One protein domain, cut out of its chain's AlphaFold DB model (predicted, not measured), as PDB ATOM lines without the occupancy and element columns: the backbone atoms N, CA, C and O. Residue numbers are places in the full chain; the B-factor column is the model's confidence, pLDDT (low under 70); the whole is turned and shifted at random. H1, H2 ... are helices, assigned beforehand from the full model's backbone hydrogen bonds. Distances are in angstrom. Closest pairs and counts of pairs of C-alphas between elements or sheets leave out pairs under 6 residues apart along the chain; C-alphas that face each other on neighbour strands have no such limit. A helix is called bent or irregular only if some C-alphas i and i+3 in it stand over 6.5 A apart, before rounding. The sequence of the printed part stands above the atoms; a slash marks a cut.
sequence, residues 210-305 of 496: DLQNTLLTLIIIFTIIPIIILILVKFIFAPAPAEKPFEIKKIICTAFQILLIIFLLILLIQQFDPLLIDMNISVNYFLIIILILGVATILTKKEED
ATOM      1  N   ASP A 210     -66.347 -54.763 -67.460       59.88
ATOM      2  CA  ASP A 210     -66.987 -54.322 -66.204       59.88
ATOM      3  C   ASP A 210     -66.487 -55.110 -64.977       59.88
ATOM      4  O   ASP A 210     -66.444 -54.598 -63.853       59.88
ATOM      5  N   LEU A 211     -66.044 -56.358 -65.178       65.12
ATOM      6  CA  LEU A 211     -65.520 -57.201 -64.103       65.12
ATOM      7  C   LEU A 211     -64.046 -56.896 -63.784       65.12
ATOM      8  O   LEU A 211     -63.634 -57.088 -62.641       65.12
ATOM      9  N   GLN A 212     -63.263 -56.379 -64.742       62.94
ATOM     10  CA  GLN A 212     -61.855 -56.013 -64.547       62.94
ATOM     11  C   GLN A 212     -61.689 -54.972 -63.462       62.94
ATOM     12  O   GLN A 212     -60.798 -55.128 -62.634       62.94
ATOM     13  N   ASN A 213     -62.554 -53.961 -63.406       60.44
ATOM     14  CA  ASN A 213     -62.382 -52.895 -62.425       60.44
ATOM     15  C   ASN A 213     -62.688 -53.384 -61.009       60.44
ATOM     16  O   ASN A 213     -61.940 -53.107 -60.068       60.44
ATOM     17  N   THR A 214     -63.713 -54.223 -60.868       69.56
ATOM     18  CA  THR A 214     -64.067 -54.846 -59.587       69.56
ATOM     19  C   THR A 214     -62.996 -55.846 -59.137       69.56
ATOM     20  O   THR A 214     -62.584 -55.837 -57.976       69.56
ATOM     21  N   LEU A 215     -62.482 -56.670 -60.058       68.12
ATOM     22  CA  LEU A 215     -61.415 -57.631 -59.777       68.12
ATOM     23  C   LEU A 215     -60.082 -56.945 -59.484       68.12
ATOM     24  O   LEU A 215     -59.419 -57.345 -58.536       68.12
ATOM     25  N   LEU A 216     -59.693 -55.900 -60.219       66.25
ATOM     26  CA  LEU A 216     -58.449 -55.174 -59.963       66.25
ATOM     27  C   LEU A 216     -58.489 -54.473 -58.603       66.25
ATOM     28  O   LEU A 216     -57.527 -54.551 -57.844       66.25
ATOM     29  N   THR A 217     -59.626 -53.866 -58.255       68.44
ATOM     30  CA  THR A 217     -59.829 -53.272 -56.928       68.44
ATOM     31  C   THR A 217     -59.698 -54.334 -55.835       68.44
ATOM     32  O   THR A 217     -59.000 -54.122 -54.844       68.44
ATOM     33  N   LEU A 218     -60.283 -55.521 -56.039       73.75
ATOM     34  CA  LEU A 218     -60.113 -56.663 -55.140       73.75
ATOM     35  C   LEU A 218     -58.652 -57.122 -55.054       73.75
ATOM     36  O   LEU A 218     -58.167 -57.321 -53.948       73.75
ATOM     37  N   ILE A 219     -57.918 -57.234 -56.162       71.62
ATOM     38  CA  ILE A 219     -56.490 -57.604 -56.153       71.62
ATOM     39  C   ILE A 219     -55.685 -56.596 -55.344       71.62
ATOM     40  O   ILE A 219     -54.883 -56.992 -54.503       71.62
ATOM     41  N   ILE A 220     -55.897 -55.298 -55.562       67.25
ATOM     42  CA  ILE A 220     -55.194 -54.231 -54.843       67.25
ATOM     43  C   ILE A 220     -55.484 -54.335 -53.341       67.25
ATOM     44  O   ILE A 220     -54.556 -54.354 -52.533       67.25
ATOM     45  N   ILE A 221     -56.753 -54.496 -52.958       73.38
ATOM     46  CA  ILE A 221     -57.172 -54.694 -51.564       73.38
ATOM     47  C   ILE A 221     -56.522 -55.958 -50.980       73.38
ATOM     48  O   ILE A 221     -55.918 -55.905 -49.914       73.38
ATOM     49  N   PHE A 222     -56.571 -57.090 -51.680       71.12
ATOM     50  CA  PHE A 222     -56.068 -58.374 -51.187       71.12
ATOM     51  C   PHE A 222     -54.544 -58.525 -51.247       71.12
ATOM     52  O   PHE A 222     -54.013 -59.424 -50.602       71.12
ATOM     53  N   THR A 223     -53.821 -57.673 -51.973       72.06
ATOM     54  CA  THR A 223     -52.350 -57.713 -52.043       72.06
ATOM     55  C   THR A 223     -51.717 -56.634 -51.177       72.06
ATOM     56  O   THR A 223     -50.858 -56.935 -50.351       72.06
ATOM     57  N   ILE A 224     -52.169 -55.386 -51.301       73.00
ATOM     58  CA  ILE A 224     -51.545 -54.249 -50.624       73.00
ATOM     59  C   ILE A 224     -51.910 -54.231 -49.137       73.00
ATOM     60  O   ILE A 224     -51.030 -54.027 -48.300       73.00
ATOM     61  N   ILE A 225     -53.169 -54.496 -48.772       74.62
ATOM     62  CA  ILE A 225     -53.604 -54.455 -47.366       74.62
ATOM     63  C   ILE A 225     -52.859 -55.477 -46.495       74.62
ATOM     64  O   ILE A 225     -52.343 -55.069 -45.455       74.62
ATOM     65  N   PRO A 226     -52.719 -56.768 -46.860       73.75
ATOM     66  CA  PRO A 226     -51.963 -57.703 -46.030       73.75
ATOM     67  C   PRO A 226     -50.468 -57.380 -45.961       73.75
ATOM     68  O   PRO A 226     -49.863 -57.623 -44.919       73.75
ATOM     69  N   ILE A 227     -49.873 -56.775 -46.998       74.62
ATOM     70  CA  ILE A 227     -48.487 -56.279 -46.942       74.62
ATOM     71  C   ILE A 227     -48.375 -55.124 -45.937       74.62
ATOM     72  O   ILE A 227     -47.496 -55.148 -45.076       74.62
ATOM     73  N   ILE A 228     -49.293 -54.153 -45.982       74.06
ATOM     74  CA  ILE A 228     -49.349 -53.046 -45.014       74.06
ATOM     75  C   ILE A 228     -49.562 -53.583 -43.594       74.06
ATOM     76  O   ILE A 228     -48.867 -53.164 -42.671       74.06
ATOM     77  N   ILE A 229     -50.471 -54.544 -43.409       76.50
ATOM     78  CA  ILE A 229     -50.718 -55.185 -42.113       76.50
ATOM     79  C   ILE A 229     -49.475 -55.940 -41.638       76.50
ATOM     80  O   ILE A 229     -49.129 -55.823 -40.472       76.50
ATOM     81  N   LEU A 230     -48.764 -56.673 -42.499       76.38
ATOM     82  CA  LEU A 230     -47.511 -57.349 -42.138       76.38
ATOM     83  C   LEU A 230     -46.436 -56.361 -41.682       76.38
ATOM     84  O   LEU A 230     -45.743 -56.628 -40.699       76.38
ATOM     85  N   ILE A 231     -46.314 -55.223 -42.369       73.06
ATOM     86  CA  ILE A 231     -45.392 -54.145 -41.999       73.06
ATOM     87  C   ILE A 231     -45.803 -53.545 -40.648       73.06
ATOM     88  O   ILE A 231     -44.962 -53.440 -39.757       73.06
ATOM     89  N   LEU A 232     -47.088 -53.234 -40.451       75.31
ATOM     90  CA  LEU A 232     -47.620 -52.703 -39.191       75.31
ATOM     91  C   LEU A 232     -47.497 -53.700 -38.037       75.31
ATOM     92  O   LEU A 232     -47.155 -53.310 -36.930       75.31
ATOM     93  N   VAL A 233     -47.731 -54.990 -38.272       75.88
ATOM     94  CA  VAL A 233     -47.579 -56.045 -37.264       75.88
ATOM     95  C   VAL A 233     -46.111 -56.208 -36.903       75.88
ATOM     96  O   VAL A 233     -45.795 -56.237 -35.719       75.88
ATOM     97  N   LYS A 234     -45.196 -56.241 -37.879       77.19
ATOM     98  CA  LYS A 234     -43.755 -56.212 -37.587       77.19
ATOM     99  C   LYS A 234     -43.357 -54.955 -36.820       77.19
ATOM    100  O   LYS A 234     -42.493 -55.045 -35.965       77.19
ATOM    101  N   PHE A 235     -43.987 -53.818 -37.095       72.94
ATOM    102  CA  PHE A 235     -43.716 -52.556 -36.413       72.94
ATOM    103  C   PHE A 235     -44.235 -52.539 -34.963       72.94
ATOM    104  O   PHE A 235     -43.500 -52.167 -34.057       72.94
ATOM    105  N   ILE A 236     -45.472 -52.989 -34.729       75.75
ATOM    106  CA  ILE A 236     -46.126 -53.001 -33.407       75.75
ATOM    107  C   ILE A 236     -45.578 -54.123 -32.516       75.75
ATOM    108  O   ILE A 236     -45.455 -53.950 -31.308       75.75
ATOM    109  N   PHE A 237     -45.270 -55.283 -33.102       71.06
ATOM    110  CA  PHE A 237     -44.816 -56.473 -32.380       71.06
ATOM    111  C   PHE A 237     -43.309 -56.712 -32.474       71.06
ATOM    112  O   PHE A 237     -42.847 -57.742 -31.979       71.06
ATOM    113  N   ALA A 238     -42.533 -55.802 -33.076       67.00
ATOM    114  CA  ALA A 238     -41.086 -55.827 -32.910       67.00
ATOM    115  C   ALA A 238     -40.802 -55.743 -31.401       67.00
ATOM    116  O   ALA A 238     -41.181 -54.748 -30.776       67.00
ATOM    117  N   PRO A 239     -40.211 -56.788 -30.789       65.62
ATOM    118  CA  PRO A 239     -39.904 -56.759 -29.369       65.62
ATOM    119  C   PRO A 239     -39.011 -55.549 -29.124       65.62
ATOM    120  O   PRO A 239     -38.024 -55.379 -29.840       65.62
ATOM    121  N   ALA A 240     -39.392 -54.698 -28.165       56.34
ATOM    122  CA  ALA A 240     -38.601 -53.540 -27.771       56.34
ATOM    123  C   ALA A 240     -37.157 -54.020 -27.547       56.34
ATOM    124  O   ALA A 240     -36.934 -54.821 -26.633       56.34
ATOM    125  N   PRO A 241     -36.198 -53.640 -28.412       52.88
ATOM    126  CA  PRO A 241     -34.841 -54.109 -28.274       52.88
ATOM    127  C   PRO A 241     -34.304 -53.457 -27.009       52.88
ATOM    128  O   PRO A 241     -34.201 -52.233 -26.916       52.88
ATOM    129  N   ALA A 242     -34.014 -54.286 -26.013       62.91
ATOM    130  CA  ALA A 242     -33.217 -53.858 -24.888       62.91
ATOM    131  C   ALA A 242     -31.887 -53.322 -25.455       62.91
ATOM    132  O   ALA A 242     -31.196 -54.022 -26.193       62.91
ATOM    133  N   GLU A 243     -31.586 -52.059 -25.144       62.94
ATOM    134  CA  GLU A 243     -30.259 -51.424 -25.217       62.94
ATOM    135  C   GLU A 243     -29.767 -50.778 -26.526       62.94
ATOM    136  O   GLU A 243     -28.692 -50.181 -26.499       62.94
ATOM    137  N   LYS A 244     -30.522 -50.742 -27.634       64.06
ATOM    138  CA  LYS A 244     -30.137 -49.891 -28.788       64.06
ATOM    139  C   LYS A 244     -31.189 -48.820 -29.079       64.06
ATOM    140  O   LYS A 244     -32.359 -49.176 -29.236       64.06
ATOM    141  N   PRO A 245     -30.818 -47.522 -29.150       67.62
ATOM    142  CA  PRO A 245     -31.754 -46.477 -29.544       67.62
ATOM    143  C   PRO A 245     -32.317 -46.847 -30.915       67.62
ATOM    144  O   PRO A 245     -31.569 -47.088 -31.858       67.62
ATOM    145  N   PHE A 246     -33.641 -46.966 -30.995       62.81
ATOM    146  CA  PHE A 246     -34.340 -47.258 -32.239       62.81
ATOM    147  C   PHE A 246     -33.849 -46.288 -33.323       62.81
ATOM    148  O   PHE A 246     -33.953 -45.071 -33.154       62.81
ATOM    149  N   GLU A 247     -33.341 -46.808 -34.443       79.19
ATOM    150  CA  GLU A 247     -32.963 -46.014 -35.617       79.19
ATOM    151  C   GLU A 247     -34.232 -45.511 -36.328       79.19
ATOM    152  O   GLU A 247     -34.567 -45.915 -37.443       79.19
ATOM    153  N   ILE A 248     -34.978 -44.623 -35.666       79.56
ATOM    154  CA  ILE A 248     -36.206 -44.004 -36.183       79.56
ATOM    155  C   ILE A 248     -35.947 -43.413 -37.576       79.56
ATOM    156  O   ILE A 248     -36.793 -43.526 -38.460       79.56
ATOM    157  N   LYS A 249     -34.742 -42.874 -37.806       79.25
ATOM    158  CA  LYS A 249     -34.287 -42.373 -39.109       79.25
ATOM    159  C   LYS A 249     -34.404 -43.430 -40.213       79.25
ATOM    160  O   LYS A 249     -35.028 -43.178 -41.241       79.25
ATOM    161  N   LYS A 250     -33.864 -44.634 -39.992       81.25
ATOM    162  CA  LYS A 250     -33.869 -45.729 -40.975       81.25
ATOM    163  C   LYS A 250     -35.283 -46.203 -41.284       81.25
ATOM    164  O   LYS A 250     -35.606 -46.488 -42.437       81.25
ATOM    165  N   ILE A 251     -36.146 -46.220 -40.270       79.81
ATOM    166  CA  ILE A 251     -37.561 -46.564 -40.427       79.81
ATOM    167  C   ILE A 251     -38.289 -45.501 -41.250       79.81
ATOM    168  O   ILE A 251     -38.968 -45.861 -42.207       79.81
ATOM    169  N   ILE A 252     -38.126 -44.210 -40.937       81.75
ATOM    170  CA  ILE A 252     -38.759 -43.113 -41.688       81.75
ATOM    171  C   ILE A 252     -38.285 -43.120 -43.147       81.75
ATOM    172  O   ILE A 252     -39.113 -43.028 -44.051       81.75
ATOM    173  N   CYS A 253     -36.984 -43.311 -43.393       80.31
ATOM    174  CA  CYS A 253     -36.432 -43.432 -44.744       80.31
ATOM    175  C   CYS A 253     -37.019 -44.623 -45.512       80.31
ATOM    176  O   CYS A 253     -37.447 -44.463 -46.655       80.31
ATOM    177  N   THR A 254     -37.095 -45.798 -44.880       80.88
ATOM    178  CA  THR A 254     -37.659 -47.007 -45.505       80.88
ATOM    179  C   THR A 254     -39.156 -46.837 -45.780       80.88
ATOM    180  O   THR A 254     -39.628 -47.149 -46.870       80.88
ATOM    181  N   ALA A 255     -39.910 -46.294 -44.821       81.19
ATOM    182  CA  ALA A 255     -41.339 -46.036 -44.963       81.19
ATOM    183  C   ALA A 255     -41.617 -45.028 -46.084       81.19
ATOM    184  O   ALA A 255     -42.503 -45.260 -46.900       81.19
ATOM    185  N   PHE A 256     -40.829 -43.952 -46.171       85.88
ATOM    186  CA  PHE A 256     -40.918 -42.983 -47.261       85.88
ATOM    187  C   PHE A 256     -40.627 -43.624 -48.620       85.88
ATOM    188  O   PHE A 256     -41.406 -43.430 -49.547       85.88
ATOM    189  N   GLN A 257     -39.559 -44.421 -48.741       82.12
ATOM    190  CA  GLN A 257     -39.233 -45.118 -49.990       82.12
ATOM    191  C   GLN A 257     -40.363 -46.052 -50.434       82.12
ATOM    192  O   GLN A 257     -40.777 -46.002 -51.591       82.12
ATOM    193  N   ILE A 258     -40.906 -46.862 -49.520       80.88
ATOM    194  CA  ILE A 258     -42.034 -47.755 -49.819       80.88
ATOM    195  C   ILE A 258     -43.268 -46.943 -50.227       80.88
ATOM    196  O   ILE A 258     -43.896 -47.257 -51.236       80.88
ATOM    197  N   LEU A 259     -43.603 -45.883 -49.487       83.38
ATOM    198  CA  LEU A 259     -44.761 -45.042 -49.784       83.38
ATOM    199  C   LEU A 259     -44.618 -44.333 -51.138       83.38
ATOM    200  O   LEU A 259     -45.589 -44.238 -51.882       83.38
ATOM    201  N   LEU A 260     -43.408 -43.889 -51.481       83.19
ATOM    202  CA  LEU A 260     -43.087 -43.290 -52.773       83.19
ATOM    203  C   LEU A 260     -43.236 -44.304 -53.913       83.19
ATOM    204  O   LEU A 260     -43.814 -43.979 -54.944       83.19
ATOM    205  N   ILE A 261     -42.768 -45.542 -53.732       81.44
ATOM    206  CA  ILE A 261     -42.958 -46.614 -54.720       81.44
ATOM    207  C   ILE A 261     -44.452 -46.906 -54.906       81.44
ATOM    208  O   ILE A 261     -44.926 -46.969 -56.038       81.44
ATOM    209  N   ILE A 262     -45.208 -47.026 -53.808       83.88
ATOM    210  CA  ILE A 262     -46.664 -47.223 -53.850       83.88
ATOM    211  C   ILE A 262     -47.340 -46.051 -54.568       83.88
ATOM    212  O   ILE A 262     -48.218 -46.272 -55.394       83.88
ATOM    213  N   PHE A 263     -46.916 -44.814 -54.315       86.75
ATOM    214  CA  PHE A 263     -47.453 -43.638 -54.996       86.75
ATOM    215  C   PHE A 263     -47.240 -43.675 -56.492       86.75
ATOM    216  O   PHE A 263     -48.167 -43.424 -57.253       86.75
ATOM    217  N   LEU A 264     -46.012 -43.979 -56.907       82.81
ATOM    218  CA  LEU A 264     -45.669 -44.079 -58.313       82.81
ATOM    219  C   LEU A 264     -46.479 -45.191 -58.973       82.81
ATOM    220  O   LEU A 264     -46.941 -44.999 -60.090       82.81
ATOM    221  N   LEU A 265     -46.726 -46.300 -58.272       81.56
ATOM    222  CA  LEU A 265     -47.603 -47.366 -58.748       81.56
ATOM    223  C   LEU A 265     -49.067 -46.909 -58.858       81.56
ATOM    224  O   LEU A 265     -49.717 -47.216 -59.850       81.56
ATOM    225  N   ILE A 266     -49.579 -46.144 -57.890       83.31
ATOM    226  CA  ILE A 266     -50.931 -45.562 -57.942       83.31
ATOM    227  C   ILE A 266     -51.042 -44.591 -59.119       83.31
ATOM    228  O   ILE A 266     -51.970 -44.710 -59.909       83.31
ATOM    229  N   LEU A 267     -50.084 -43.675 -59.289       81.75
ATOM    230  CA  LEU A 267     -50.042 -42.772 -60.442       81.75
ATOM    231  C   LEU A 267     -49.944 -43.547 -61.754       81.75
ATOM    232  O   LEU A 267     -50.559 -43.159 -62.743       81.75
ATOM    233  N   LEU A 268     -49.187 -44.645 -61.766       81.00
ATOM    234  CA  LEU A 268     -49.077 -45.516 -62.922       81.00
ATOM    235  C   LEU A 268     -50.444 -46.127 -63.254       81.00
ATOM    236  O   LEU A 268     -50.893 -45.979 -64.383       81.00
ATOM    237  N   ILE A 269     -51.143 -46.711 -62.274       79.19
ATOM    238  CA  ILE A 269     -52.503 -47.259 -62.433       79.19
ATOM    239  C   ILE A 269     -53.489 -46.172 -62.885       79.19
ATOM    240  O   ILE A 269     -54.273 -46.415 -63.798       79.19
ATOM    241  N   GLN A 270     -53.400 -44.957 -62.330       83.06
ATOM    242  CA  GLN A 270     -54.238 -43.815 -62.721       83.06
ATOM    243  C   GLN A 270     -54.092 -43.459 -64.197       83.06
ATOM    244  O   GLN A 270     -55.045 -43.017 -64.831       83.06
ATOM    245  N   GLN A 271     -52.892 -43.641 -64.753       80.12
ATOM    246  CA  GLN A 271     -52.658 -43.413 -66.174       80.12
ATOM    247  C   GLN A 271     -53.279 -44.490 -67.067       80.12
ATOM    248  O   GLN A 271     -53.490 -44.210 -68.248       80.12
ATOM    249  N   PHE A 272     -53.550 -45.688 -66.541       77.31
ATOM    250  CA  PHE A 272     -54.204 -46.771 -67.279       77.31
ATOM    251  C   PHE A 272     -55.722 -46.670 -67.217       77.31
ATOM    252  O   PHE A 272     -56.371 -46.795 -68.254       77.31
ATOM    253  N   ASP A 273     -56.275 -46.417 -66.033       78.25
ATOM    254  CA  ASP A 273     -57.708 -46.217 -65.856       78.25
ATOM    255  C   ASP A 273     -57.976 -45.183 -64.746       78.25
ATOM    256  O   ASP A 273     -57.830 -45.490 -63.557       78.25
ATOM    257  N   PRO A 274     -58.363 -43.946 -65.108       80.19
ATOM    258  CA  PRO A 274     -58.643 -42.905 -64.127       80.19
ATOM    259  C   PRO A 274     -59.828 -43.263 -63.213       80.19
ATOM    260  O   PRO A 274     -59.832 -42.859 -62.050       80.19
ATOM    261  N   LEU A 275     -60.782 -44.084 -63.678       77.69
ATOM    262  CA  LEU A 275     -61.979 -44.442 -62.908       77.69
ATOM    263  C   LEU A 275     -61.666 -45.320 -61.690       77.69
ATOM    264  O   LEU A 275     -62.428 -45.326 -60.724       77.69
ATOM    265  N   LEU A 276     -60.544 -46.046 -61.704       72.44
ATOM    266  CA  LEU A 276     -60.169 -46.953 -60.615       72.44
ATOM    267  C   LEU A 276     -59.769 -46.237 -59.326       72.44
ATOM    268  O   LEU A 276     -59.885 -46.813 -58.245       72.44
ATOM    269  N   ILE A 277     -59.279 -45.000 -59.417       72.06
ATOM    270  CA  ILE A 277     -58.729 -44.276 -58.259       72.06
ATOM    271  C   ILE A 277     -59.707 -43.230 -57.726       72.06
ATOM    272  O   ILE A 277     -59.724 -42.974 -56.517       72.06
ATOM    273  N   ASP A 278     -60.592 -42.718 -58.583       72.94
ATOM    274  CA  ASP A 278     -61.620 -41.750 -58.195       72.94
ATOM    275  C   ASP A 278     -62.606 -42.305 -57.151       72.94
ATOM    276  O   ASP A 278     -63.239 -41.532 -56.433       72.94
ATOM    277  N   MET A 279     -62.710 -43.631 -56.998       65.88
ATOM    278  CA  MET A 279     -63.707 -44.231 -56.113       65.88
ATOM    279  C   MET A 279     -63.443 -44.076 -54.613       65.88
ATOM    280  O   MET A 279     -64.414 -44.169 -53.873       65.88
ATOM    281  N   ASN A 280     -62.207 -43.869 -54.123       61.19
ATOM    282  CA  ASN A 280     -61.986 -43.824 -52.659       61.19
ATOM    283  C   ASN A 280     -60.672 -43.204 -52.141       61.19
ATOM    284  O   ASN A 280     -60.554 -43.001 -50.931       61.19
ATOM    285  N   ILE A 281     -59.672 -42.907 -52.978       71.19
ATOM    286  CA  ILE A 281     -58.391 -42.357 -52.500       71.19
ATOM    287  C   ILE A 281     -58.102 -41.066 -53.246       71.19
ATOM    288  O   ILE A 281     -57.706 -41.078 -54.407       71.19
ATOM    289  N   SER A 282     -58.238 -39.928 -52.559       82.81
ATOM    290  CA  SER A 282     -57.784 -38.673 -53.145       82.81
ATOM    291  C   SER A 282     -56.256 -38.733 -53.288       82.81
ATOM    292  O   SER A 282     -55.516 -38.721 -52.293       82.81
ATOM    293  N   VAL A 283     -55.791 -38.755 -54.532       83.69
ATOM    294  CA  VAL A 283     -54.367 -38.708 -54.894       83.69
ATOM    295  C   VAL A 283     -53.680 -37.493 -54.256       83.69
ATOM    296  O   VAL A 283     -52.533 -37.582 -53.827       83.69
ATOM    297  N   ASN A 284     -54.418 -36.390 -54.086       82.69
ATOM    298  CA  ASN A 284     -53.944 -35.160 -53.450       82.69
ATOM    299  C   ASN A 284     -53.528 -35.372 -51.984       82.69
ATOM    300  O   ASN A 284     -52.430 -34.977 -51.599       82.69
ATOM    301  N   TYR A 285     -54.358 -36.028 -51.165       83.19
ATOM    302  CA  TYR A 285     -53.999 -36.348 -49.773       83.19
ATOM    303  C   TYR A 285     -52.780 -37.270 -49.696       83.19
ATOM    304  O   TYR A 285     -51.906 -37.062 -48.856       83.19
ATOM    305  N   PHE A 286     -52.684 -38.253 -50.592       84.69
ATOM    306  CA  PHE A 286     -51.548 -39.170 -50.614       84.69
ATOM    307  C   PHE A 286     -50.242 -38.448 -50.985       84.69
ATOM    308  O   PHE A 286     -49.221 -38.637 -50.321       84.69
ATOM    309  N   LEU A 287     -50.294 -37.535 -51.962       87.25
ATOM    310  CA  LEU A 287     -49.177 -36.658 -52.319       87.25
ATOM    311  C   LEU A 287     -48.736 -35.782 -51.137       87.25
ATOM    312  O   LEU A 287     -47.538 -35.672 -50.881       87.25
ATOM    313  N   ILE A 288     -49.677 -35.189 -50.392       85.44
ATOM    314  CA  ILE A 288     -49.363 -34.372 -49.206       85.44
ATOM    315  C   ILE A 288     -48.630 -35.209 -48.147       85.44
ATOM    316  O   ILE A 288     -47.624 -34.756 -47.600       85.44
ATOM    317  N   ILE A 289     -49.082 -36.439 -47.882       85.69
ATOM    318  CA  ILE A 289     -48.437 -37.341 -46.913       85.69
ATOM    319  C   ILE A 289     -46.997 -37.661 -47.340       85.69
ATOM    320  O   ILE A 289     -46.078 -37.581 -46.522       85.69
ATOM    321  N   ILE A 290     -46.780 -37.974 -48.620       90.25
ATOM    322  CA  ILE A 290     -45.441 -38.240 -49.167       90.25
ATOM    323  C   ILE A 290     -44.560 -37.007 -49.077       90.25
ATOM    324  O   ILE A 290     -43.390 -37.133 -48.734       90.25
ATOM    325  N   LEU A 291     -45.102 -35.821 -49.356       89.94
ATOM    326  CA  LEU A 291     -44.356 -34.574 -49.257       89.94
ATOM    327  C   LEU A 291     -43.881 -34.335 -47.817       89.94
ATOM    328  O   LEU A 291     -42.705 -34.047 -47.605       89.94
ATOM    329  N   ILE A 292     -44.764 -34.515 -46.828       86.06
ATOM    330  CA  ILE A 292     -44.429 -34.368 -45.404       86.06
ATOM    331  C   ILE A 292     -43.357 -35.385 -44.989       86.06
ATOM    332  O   ILE A 292     -42.362 -35.006 -44.370       86.06
ATOM    333  N   LEU A 293     -43.512 -36.660 -45.367       86.94
ATOM    334  CA  LEU A 293     -42.511 -37.702 -45.107       86.94
ATOM    335  C   LEU A 293     -41.190 -37.429 -45.836       86.94
ATOM    336  O   LEU A 293     -40.125 -37.647 -45.267       86.94
ATOM    337  N   GLY A 294     -41.237 -36.899 -47.055       88.25
ATOM    338  CA  GLY A 294     -40.065 -36.515 -47.835       88.25
ATOM    339  C   GLY A 294     -39.281 -35.399 -47.154       88.25
ATOM    340  O   GLY A 294     -38.078 -35.531 -46.937       88.25
ATOM    341  N   VAL A 295     -39.961 -34.339 -46.709       86.75
ATOM    342  CA  VAL A 295     -39.334 -33.280 -45.905       86.75
ATOM    343  C   VAL A 295     -38.759 -33.857 -44.609       86.75
ATOM    344  O   VAL A 295     -37.617 -33.552 -44.267       86.75
ATOM    345  N   ALA A 296     -39.492 -34.741 -43.924       83.38
ATOM    346  CA  ALA A 296     -38.998 -35.407 -42.722       83.38
ATOM    347  C   ALA A 296     -37.716 -36.214 -42.996       83.38
ATOM    348  O   ALA A 296     -36.753 -36.068 -42.247       83.38
ATOM    349  N   THR A 297     -37.649 -36.982 -44.093       87.81
ATOM    350  CA  THR A 297     -36.434 -37.735 -44.455       87.81
ATOM    351  C   THR A 297     -35.234 -36.822 -44.683       87.81
ATOM    352  O   THR A 297     -34.170 -37.087 -44.126       87.81
ATOM    353  N   ILE A 298     -35.407 -35.714 -45.415       84.25
ATOM    354  CA  ILE A 298     -34.344 -34.726 -45.663       84.25
ATOM    355  C   ILE A 298     -33.837 -34.130 -44.345       84.25
ATOM    356  O   ILE A 298     -32.628 -34.049 -44.137       84.25
ATOM    357  N   LEU A 299     -34.745 -33.761 -43.437       84.75
ATOM    358  CA  LEU A 299     -34.380 -33.210 -42.130       84.75
ATOM    359  C   LEU A 299     -33.650 -34.234 -41.252       84.75
ATOM    360  O   LEU A 299     -32.757 -33.867 -40.491       84.75
ATOM    361  N   THR A 300     -33.986 -35.519 -41.380       81.19
ATOM    362  CA  THR A 300     -33.336 -36.594 -40.616       81.19
ATOM    363  C   THR A 300     -32.005 -37.072 -41.200       81.19
ATOM    364  O   THR A 300     -31.249 -37.735 -40.491       81.19
ATOM    365  N   LYS A 301     -31.671 -36.724 -42.451       78.12
ATOM    366  CA  LYS A 301     -30.514 -37.272 -43.183       78.12
ATOM    367  C   LYS A 301     -29.146 -36.705 -42.764       78.12
ATOM    368  O   LYS A 301     -28.144 -36.974 -43.414       78.12
ATOM    369  N   LYS A 302     -29.071 -35.886 -41.714       60.41
ATOM    370  CA  LYS A 302     -27.942 -34.962 -41.531       60.41
ATOM    371  C   LYS A 302     -26.574 -35.593 -41.194       60.41
ATOM    372  O   LYS A 302     -25.595 -34.882 -41.354       60.41
ATOM    373  N   GLU A 303     -26.439 -36.865 -40.804       58.00
ATOM    374  CA  GLU A 303     -25.167 -37.305 -40.173       58.00
ATOM    375  C   GLU A 303     -24.657 -38.735 -40.447       58.00
ATOM    376  O   GLU A 303     -23.585 -39.066 -39.961       58.00
ATOM    377  N   GLU A 304     -25.333 -39.585 -41.228       55.84
ATOM    378  CA  GLU A 304     -24.971 -41.025 -41.306       55.84
ATOM    379  C   GLU A 304     -24.583 -41.531 -42.712       55.84
ATOM    380  O   GLU A 304     -24.327 -42.718 -42.908       55.84
ATOM    381  N   ASP A 305     -24.460 -40.642 -43.704       54.91
ATOM    382  CA  ASP A 305     -24.120 -41.011 -45.091       54.91
ATOM    383  C   ASP A 305     -22.635 -41.431 -45.286       54.91
ATOM    384  O   ASP A 305     -22.182 -41.543 -46.426       54.91
TER     385      ASP A 305
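What this domain is: This is residues 210 to 305 of the 496 residues of an uncharacterized protein of Candidatus Altiarchaeales archaeon HGW-Altiarchaeales-3 (UniProt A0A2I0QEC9). Three long helices run lengthwise through a loose, elongated model: H2 and H4 pack side by side, running opposite ways, while the longest helix, H1, lies across a gap from H2 and touches no helix. From the end of H1 the chain folds back into H2 through a loop, whose residues 238 to 247 stick out at one end, and at the other end the short H3 stands in the turn between H2 and H4, near the beginning of H1. The printed part has 96 residues with four named helices, in the order H1, H2, H3, H4, and no named strand; its class is all helix. It is loose, with a radius of gyration of the C-alphas of 16.5 A, and spans 55 by 27 by 19 A, only just a rod.

Where its parts are: H1 is residues 210 to 237, 40.5 A from first to last C-alpha, and begins with C-alpha 210 at (-66.987, -54.322, -66.204). It is neither bent nor irregular, but only just: C-alphas 210 and 213 are 6.1 A apart. H2 is residues 248 to 272, 36.0 A long, from C-alpha 248 at (-36.206, -44.004, -36.183). H3 is residues 275 to 278, 5.4 A long. H4 is residues 283 to 300, 25.5 A long, and ends with C-alpha 300 at (-33.336, -36.594, -40.616).

How they stand to each other: H1 is apart from both H2 and H4. H1 and H3 are close but not clearly touching; their closest C-alphas, those of Asn 213 and Leu 276, are 6.6 A apart. H2 touches H3 with residues 266 to 270 alone, the closest C-alphas being those of Gln 270 and Ile 277 at 6.3 A. H2 and H4 touch, with 14 pairs of C-alphas within 8 A; the closest are those of Cys 253 and Thr 297 at 5.7 A. They stand at a shallow tilt of 28 degrees, opposite ways. H3 and H4 are close but not clearly touching, the C-alphas of Ile 277 and Val 283 being closest at 7.8 A. In H2 and H4 every O i to N i+4 pair is within hydrogen-bond range, in H1 22 of 24 are, and H3 is too short for such a pair.

The domain as a whole: The two C-alphas farthest apart, those of Asp 210 and Glu 243, are 55.1 A from each other. Residues 218 to 223 and 225 to 230, which belong to H1, stand free, as do residues 236 to 247. The printed part has no cut. The links H2 to H3 and H3 to H4 are tight, and the link H1 to H2, of 10 residues, is short. The mean pLDDT of the printed part is 75.6; 24 residues are under 70: 210 to 217, 220, 238 to 246, 279 to 280 and 302 to 305.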